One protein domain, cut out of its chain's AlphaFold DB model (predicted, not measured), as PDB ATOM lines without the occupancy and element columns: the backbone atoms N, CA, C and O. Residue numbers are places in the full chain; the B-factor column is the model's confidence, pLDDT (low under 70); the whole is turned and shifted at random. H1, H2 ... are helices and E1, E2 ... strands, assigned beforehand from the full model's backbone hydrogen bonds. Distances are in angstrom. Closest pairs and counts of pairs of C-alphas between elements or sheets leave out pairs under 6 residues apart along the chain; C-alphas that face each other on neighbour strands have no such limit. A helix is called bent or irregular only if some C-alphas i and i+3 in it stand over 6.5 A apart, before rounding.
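AT A GLANCE: This is residues 24 to 70 of the 72 residues of an uncharacterized protein of Bacillus firmus DS1 (UniProt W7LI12). A small three-stranded sheet has one short helix, H1, packed over one of its faces, and a second helix, H2, lies beyond H1 at the end of the model far from the sheet. The strands are E1, E2 and E3, with E1 in the middle, and the link of residues 36 to 45 between E2 and E3 makes the opposite end. The printed part has 47 residues, with three named strands and then two named helices in the order E1 E2 E3 H1 H2; the sheet runs E2, E1, E3, all antiparallel, and the class is mixed, helices and strands. It is compact, with a radius of gyration of the C-alphas of 10.2 A, yet elongated in outline, spanning 30 by 17 by 13 A.

HOW THE PARTS SIT: E1, residues 24 to 27, is the inner strand of the sheet. E2, residues 32 to 35, forms a hairpin with E1, antiparallel at 147 degrees, with N 27 and O 32 2.8 A apart and N 25 and O 34 2.9 A apart, both within hydrogen-bond range. E3, residues 46 to 51, is antiparallel to E1 at 162 degrees, with N 24 and O 50 2.8 A apart, within hydrogen-bond range. E2 and E3 are the edge strands and are apart. H1, residues 52 to 58, is on the sheet at a height over the sheet of 7.2 A. It lies over E3 and runs slantwise to the strands, at 46 degrees to E3 on the local plane; the closest C-alphas of these two are those of Arg 49 and Val 55, 6.5 A apart. The closest C-alphas of E1 and H1 are those of Val 24 and Phe 52, 5.6 A apart. E2 and H1 are near each other, with 5 pairs of C-alphas within 10 A. H2, residues 60 to 69, is not on the sheet. H1 and H2 touch only at the corner by their link, the closest C-alphas being those of Ile 56 and Leu 63, 5.2 A apart; they run opposite ways at a steep tilt of 41 degrees, though H2's line is a rough one. H2 is irregular, with C-alphas 65 and 68 7.9 A apart. Every O i to N i+4 pair of H1 is within hydrogen-bond range, and 4 of 6 are in H2.

IN THESE COORDINATES: E1 begins at C-alpha 24, at (565.280, 567.430, 484.168), and measures 9.5 A from first to last C-alpha. E2 measures 10.3 A. E3 measures 14.1 A and ends at C-alpha 51, at (566.558, 562.433, 486.882). H1 measures 10.2 A. H2 measures 14.3 A and ends at C-alpha 69, at (563.251, 565.803, 499.063).

THE WHOLE: The two C-alphas farthest apart, those of Pro 42 and His 68, are 30.8 A apart. The printed part has no cut. The links E1 to E2, E3 to H1 and H1 to H2 are tight, and the link E2 to E3, with 10 residues, is short. The mean pLDDT of the printed part is 90.2, and no printed residue is under 70.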
ATOM      1  N   VAL A  24     565.052 565.988 484.121       95.88
ATOM      2  CA  VAL A  24     565.280 567.430 484.168       95.88
ATOM      3  C   VAL A  24     566.584 567.792 483.472       95.88
ATOM      4  O   VAL A  24     567.463 566.948 483.262       95.88
ATOM      5  N   VAL A  25     566.711 569.067 483.127       95.38
ATOM      6  CA  VAL A  25     567.974 569.672 482.710       95.38
ATOM      7  C   VAL A  25     568.326 570.823 483.644       95.38
ATOM      8  O   VAL A  25     567.444 571.521 484.160       95.38
ATOM      9  N   LEU A  26     569.622 570.994 483.872       93.00
ATOM     10  CA  LEU A  26     570.187 572.154 484.538       93.00
ATOM     11  C   LEU A  26     570.546 573.189 483.468       93.00
ATOM     12  O   LEU A  26     571.442 572.972 482.658       93.00
ATOM     13  N   ASP A  27     569.812 574.293 483.471       89.62
ATOM     14  CA  ASP A  27     570.037 575.461 482.622       89.62
ATOM     15  C   ASP A  27     571.296 576.195 483.099       89.62
ATOM     16  O   ASP A  27     571.318 576.688 484.229       89.62
ATOM     17  N   GLY A  28     572.329 576.276 482.262       83.69
ATOM     18  CA  GLY A  28     573.573 576.977 482.587       83.69
ATOM     19  C   GLY A  28     573.500 578.496 482.494       83.69
ATOM     20  O   GLY A  28     574.265 579.204 483.153       83.69
ATOM     21  N   THR A  29     572.549 579.016 481.723       82.94
ATOM     22  CA  THR A  29     572.350 580.448 481.496       82.94
ATOM     23  C   THR A  29     571.679 581.093 482.709       82.94
ATOM     24  O   THR A  29     572.160 582.101 483.231       82.94
ATOM     25  N   LEU A  30     570.587 580.499 483.201       81.19
ATOM     26  CA  LEU A  30     569.842 580.998 484.365       81.19
ATOM     27  C   LEU A  30     570.163 580.260 485.667       81.19
ATOM     28  O   LEU A  30     569.668 580.662 486.724       81.19
ATOM     29  N   LYS A  31     570.986 579.205 485.614       78.50
ATOM     30  CA  LYS A  31     571.304 578.333 486.756       78.50
ATOM     31  C   LYS A  31     570.041 577.846 487.448       78.50
ATOM     32  O   LYS A  31     569.897 577.975 488.661       78.50
ATOM     33  N   GLY A  32     569.101 577.333 486.657       87.81
ATOM     34  CA  GLY A  32     567.807 576.830 487.107       87.81
ATOM     35  C   GLY A  32     567.584 575.385 486.674       87.81
ATOM     36  O   GLY A  32     568.204 574.912 485.732       87.81
ATOM     37  N   ILE A  33     566.682 574.676 487.349       92.56
ATOM     38  CA  ILE A  33     566.279 573.322 486.947       92.56
ATOM     39  C   ILE A  33     564.942 573.418 486.215       92.56
ATOM     40  O   ILE A  33     564.019 574.089 486.689       92.56
ATOM     41  N   ILE A  34     564.839 572.761 485.064       94.88
ATOM     42  CA  ILE A  34     563.608 572.691 484.269       94.88
ATOM     43  C   ILE A  34     563.337 571.258 483.834       94.88
ATOM     44  O   ILE A  34     564.259 570.452 483.704       94.88
ATOM     45  N   HIS A  35     562.069 570.937 483.583       97.00
ATOM     46  CA  HIS A  35     561.712 569.661 482.971       97.00
ATOM     47  C   HIS A  35     562.406 569.511 481.620       97.00
ATOM     48  O   HIS A  35     562.456 570.457 480.832       97.00
ATOM     49  N   ALA A  36     562.903 568.312 481.322       95.00
ATOM     50  CA  ALA A  36     563.575 568.054 480.054       95.00
ATOM     51  C   ALA A  36     562.647 568.241 478.839       95.00
ATOM     52  O   ALA A  36     563.125 568.575 477.762       95.00
ATOM     53  N   GLU A  37     561.333 568.068 479.009       94.25
ATOM     54  CA  GLU A  37     560.323 568.356 477.977       94.25
ATOM     55  C   GLU A  37     560.054 569.856 477.783       94.25
ATOM     56  O   GLU A  37     559.651 570.278 476.705       94.25
ATOM     57  N   CYS A  38     560.307 570.672 478.810       93.81
ATOM     58  CA  CYS A  38     560.203 572.129 478.737       93.81
ATOM     59  C   CYS A  38     561.475 572.774 478.168       93.81
ATOM     60  O   CYS A  38     561.518 573.991 477.974       93.81
ATOM     61  N   ASN A  39     562.529 571.982 477.956       91.31
ATOM     62  CA  ASN A  39     563.818 572.478 477.525       91.31
ATOM     63  C   ASN A  39     563.810 572.868 476.042       91.31
ATOM     64  O   ASN A  39     563.797 572.004 475.171       91.31
ATOM     65  N   ASN A  40     563.931 574.169 475.784       89.38
ATOM     66  CA  ASN A  40     564.208 574.723 474.456       89.38
ATOM     67  C   ASN A  40     565.642 575.277 474.342       89.38
ATOM     68  O   ASN A  40     565.946 575.969 473.373       89.38
ATOM     69  N   LEU A  41     566.505 575.010 475.331       87.31
ATOM     70  CA  LEU A  41     567.894 575.465 475.323       87.31
ATOM     71  C   LEU A  41     568.728 574.623 474.347       87.31
ATOM     72  O   LEU A  41     568.516 573.404 474.255       87.31
ATOM     73  N   PRO A  42     569.692 575.240 473.647       90.44
ATOM     74  CA  PRO A  42     570.664 574.504 472.854       90.44
ATOM     75  C   PRO A  42     571.579 573.668 473.769       90.44
ATOM     76  O   PRO A  42     571.709 573.937 474.962       90.44
ATOM     77  N   GLN A  43     572.190 572.609 473.231       88.94
ATOM     78  CA  GLN A  43     572.902 571.614 474.044       88.94
ATOM     79  C   GLN A  43     574.084 572.217 474.816       88.94
ATOM     80  O   GLN A  43     574.376 571.784 475.927       88.94
ATOM     81  N   GLU A  44     574.741 573.222 474.246       91.88
ATOM     82  CA  GLU A  44     575.831 573.983 474.857       91.88
ATOM     83  C   GLU A  44     575.418 574.795 476.096       91.88
ATOM     84  O   GLU A  44     576.279 575.135 476.905       91.88
ATOM     85  N   GLU A  45     574.125 575.080 476.268       91.62
ATOM     86  CA  GLU A  45     573.579 575.798 477.428       91.62
ATOM     87  C   GLU A  45     573.070 574.847 478.526       91.62
ATOM     88  O   GLU A  45     572.651 575.293 479.595       91.62
ATOM     89  N   ILE A  46     573.119 573.530 478.295       93.38
ATOM     90  CA  ILE A  46     572.724 572.514 479.274       93.38
ATOM     91  C   ILE A  46     573.951 572.097 480.093       93.38
ATOM     92  O   ILE A  46     574.853 571.434 479.582       93.38
ATOM     93  N   GLU A  47     573.970 572.436 481.384       93.62
ATOM     94  CA  GLU A  47     575.065 572.078 482.301       93.62
ATOM     95  C   GLU A  47     575.009 570.613 482.758       93.62
ATOM     96  O   GLU A  47     576.044 569.967 482.914       93.62
ATOM     97  N   ASP A  48     573.809 570.084 483.004       94.38
ATOM     98  CA  ASP A  48     573.593 568.703 483.446       94.38
ATOM     99  C   ASP A  48     572.212 568.212 482.989       94.38
ATOM    100  O   ASP A  48     571.292 568.997 482.741       94.38
ATOM    101  N   ARG A  49     572.057 566.893 482.887       94.88
ATOM    102  CA  ARG A  49     570.804 566.221 482.541       94.88
ATOM    103  C   ARG A  49     570.722 564.873 483.244       94.88
ATOM    104  O   ARG A  49     571.679 564.099 483.269       94.88
ATOM    105  N   GLY A  50     569.537 564.552 483.741       95.38
ATOM    106  CA  GLY A  50     569.266 563.276 484.391       95.38
ATOM    107  C   GLY A  50     567.921 563.297 485.087       95.38
ATOM    108  O   GLY A  50     567.119 564.203 484.862       95.38
ATOM    109  N   SER A  51     567.673 562.315 485.947       95.88
ATOM    110  CA  SER A  51     566.558 562.433 486.882       95.88
ATOM    111  C   SER A  51     566.812 563.576 487.869       95.88
ATOM    112  O   SER A  51     567.964 563.909 488.172       95.88
ATOM    113  N   PHE A  52     565.745 564.175 488.396       93.75
ATOM    114  CA  PHE A  52     565.839 565.294 489.330       93.75
ATOM    115  C   PHE A  52     566.795 564.990 490.491       93.75
ATOM    116  O   PHE A  52     567.744 565.731 490.732       93.75
ATOM    117  N   GLN A  53     566.627 563.842 491.144       93.31
ATOM    118  CA  GLN A  53     567.484 563.412 492.254       93.31
ATOM    119  C   GLN A  53     568.968 563.289 491.881       93.31
ATOM    120  O   GLN A  53     569.826 563.646 492.688       93.31
ATOM    121  N   GLU A  54     569.294 562.824 490.673       94.56
ATOM    122  CA  GLU A  54     570.681 562.703 490.220       94.56
ATOM    123  C   GLU A  54     571.313 564.077 490.016       94.56
ATOM    124  O   GLU A  54     572.406 564.322 490.528       94.56
ATOM    125  N   VAL A  55     570.609 564.979 489.325       93.38
ATOM    126  CA  VAL A  55     571.084 566.347 489.059       93.38
ATOM    127  C   VAL A  55     571.306 567.103 490.371       93.38
ATOM    128  O   VAL A  55     572.346 567.734 490.567       93.38
ATOM    129  N   ILE A  56     570.379 566.980 491.326       91.88
ATOM    130  CA  ILE A  56     570.542 567.562 492.662       91.88
ATOM    131  C   ILE A  56     571.732 566.936 493.400       91.88
ATOM    132  O   ILE A  56     572.531 567.658 493.990       91.88
ATOM    133  N   SER A  57     571.880 565.609 493.369       91.00
ATOM    134  CA  SER A  57     572.940 564.909 494.112       91.00
ATOM    135  C   SER A  57     574.343 565.231 493.592       91.00
ATOM    136  O   SER A  57     575.296 565.273 494.371       91.00
ATOM    137  N   ARG A  58     574.481 565.493 492.286       91.69
ATOM    138  CA  ARG A  58     575.744 565.915 491.659       91.69
ATOM    139  C   ARG A  58     576.104 567.365 491.981       91.69
ATOM    140  O   ARG A  58     577.283 567.717 491.969       91.69
ATOM    141  N   ASN A  59     575.119 568.205 492.301       88.88
ATOM    142  CA  ASN A  59     575.321 569.634 492.496       88.88
ATOM    143  C   ASN A  59     575.153 570.058 493.967       88.88
ATOM    144  O   ASN A  59     574.049 570.173 494.492       88.88
ATOM    145  N   GLN A  60     576.272 570.372 494.630       85.25
ATOM    146  CA  GLN A  60     576.312 570.722 496.059       85.25
ATOM    147  C   GLN A  60     575.427 571.917 496.449       85.25
ATOM    148  O   GLN A  60     574.930 571.965 497.576       85.25
ATOM    149  N   LEU A  61     575.241 572.892 495.552       86.19
ATOM    150  CA  LEU A  61     574.376 574.043 495.811       86.19
ATOM    151  C   LEU A  61     572.918 573.591 495.908       86.19
ATOM    152  O   LEU A  61     572.239 573.878 496.893       86.19
ATOM    153  N   TRP A  62     572.473 572.832 494.911       87.88
ATOM    154  CA  TRP A  62     571.111 572.329 494.855       87.88
ATOM    155  C   TRP A  62     570.824 571.283 495.921       87.88
ATOM    156  O   TRP A  62     569.747 571.300 496.512       87.88
ATOM    157  N   LEU A  63     571.801 570.431 496.238       87.19
ATOM    158  CA  LEU A  63     571.681 569.465 497.323       87.19
ATOM    159  C   LEU A  63     571.396 570.165 498.654       87.19
ATOM    160  O   LEU A  63     570.492 569.756 499.371       87.19
ATOM    161  N   LYS A  64     572.089 571.265 498.978       87.56
ATOM    162  CA  LYS A  64     571.805 572.031 500.206       87.56
ATOM    163  C   LYS A  64     570.382 572.589 500.247       87.56
ATOM    164  O   LYS A  64     569.830 572.738 501.333       87.56
ATOM    165  N   GLN A  65     569.810 572.918 499.093       86.81
ATOM    166  CA  GLN A  65     568.481 573.512 498.993       86.81
ATOM    167  C   GLN A  65     567.360 572.462 499.009       86.81
ATOM    168  O   GLN A  65     566.322 572.675 499.636       86.81
ATOM    169  N   PHE A  66     567.575 571.324 498.349       88.19
ATOM    170  CA  PHE A  66     566.544 570.322 498.083       88.19
ATOM    171  C   PHE A  66     566.829 568.949 498.711       88.19
ATOM    172  O   PHE A  66     566.115 567.992 498.428       88.19
ATOM    173  N   ASN A  67     567.812 568.833 499.615       87.00
ATOM    174  CA  ASN A  67     568.104 567.577 500.326       87.00
ATOM    175  C   ASN A  67     566.883 566.976 501.031       87.00
ATOM    176  O   ASN A  67     566.759 565.760 501.063       87.00
ATOM    177  N   HIS A  68     565.978 567.806 501.549       86.31
ATOM    178  CA  HIS A  68     564.756 567.392 502.234       86.31
ATOM    179  C   HIS A  68     563.792 566.595 501.342       86.31
ATOM    180  O   HIS A  68     562.857 565.990 501.856       86.31
ATOM    181  N   MET A  69     563.997 566.617 500.021       84.50
ATOM    182  CA  MET A  69     563.251 565.803 499.063       84.50
ATOM    183  C   MET A  69     563.941 564.477 498.733       84.50
ATOM    184  O   MET A  69     563.299 563.606 498.168       84.50
ATOM    185  N   ILE A  70     565.239 564.334 499.014       82.12
ATOM    186  CA  ILE A  70     566.056 563.185 498.578       82.12
ATOM    187  C   ILE A  70     566.442 562.305 499.764       82.12
ATOM    188  O   ILE A  70     566.392 561.083 499.685       82.12
TER     189      ILE A  70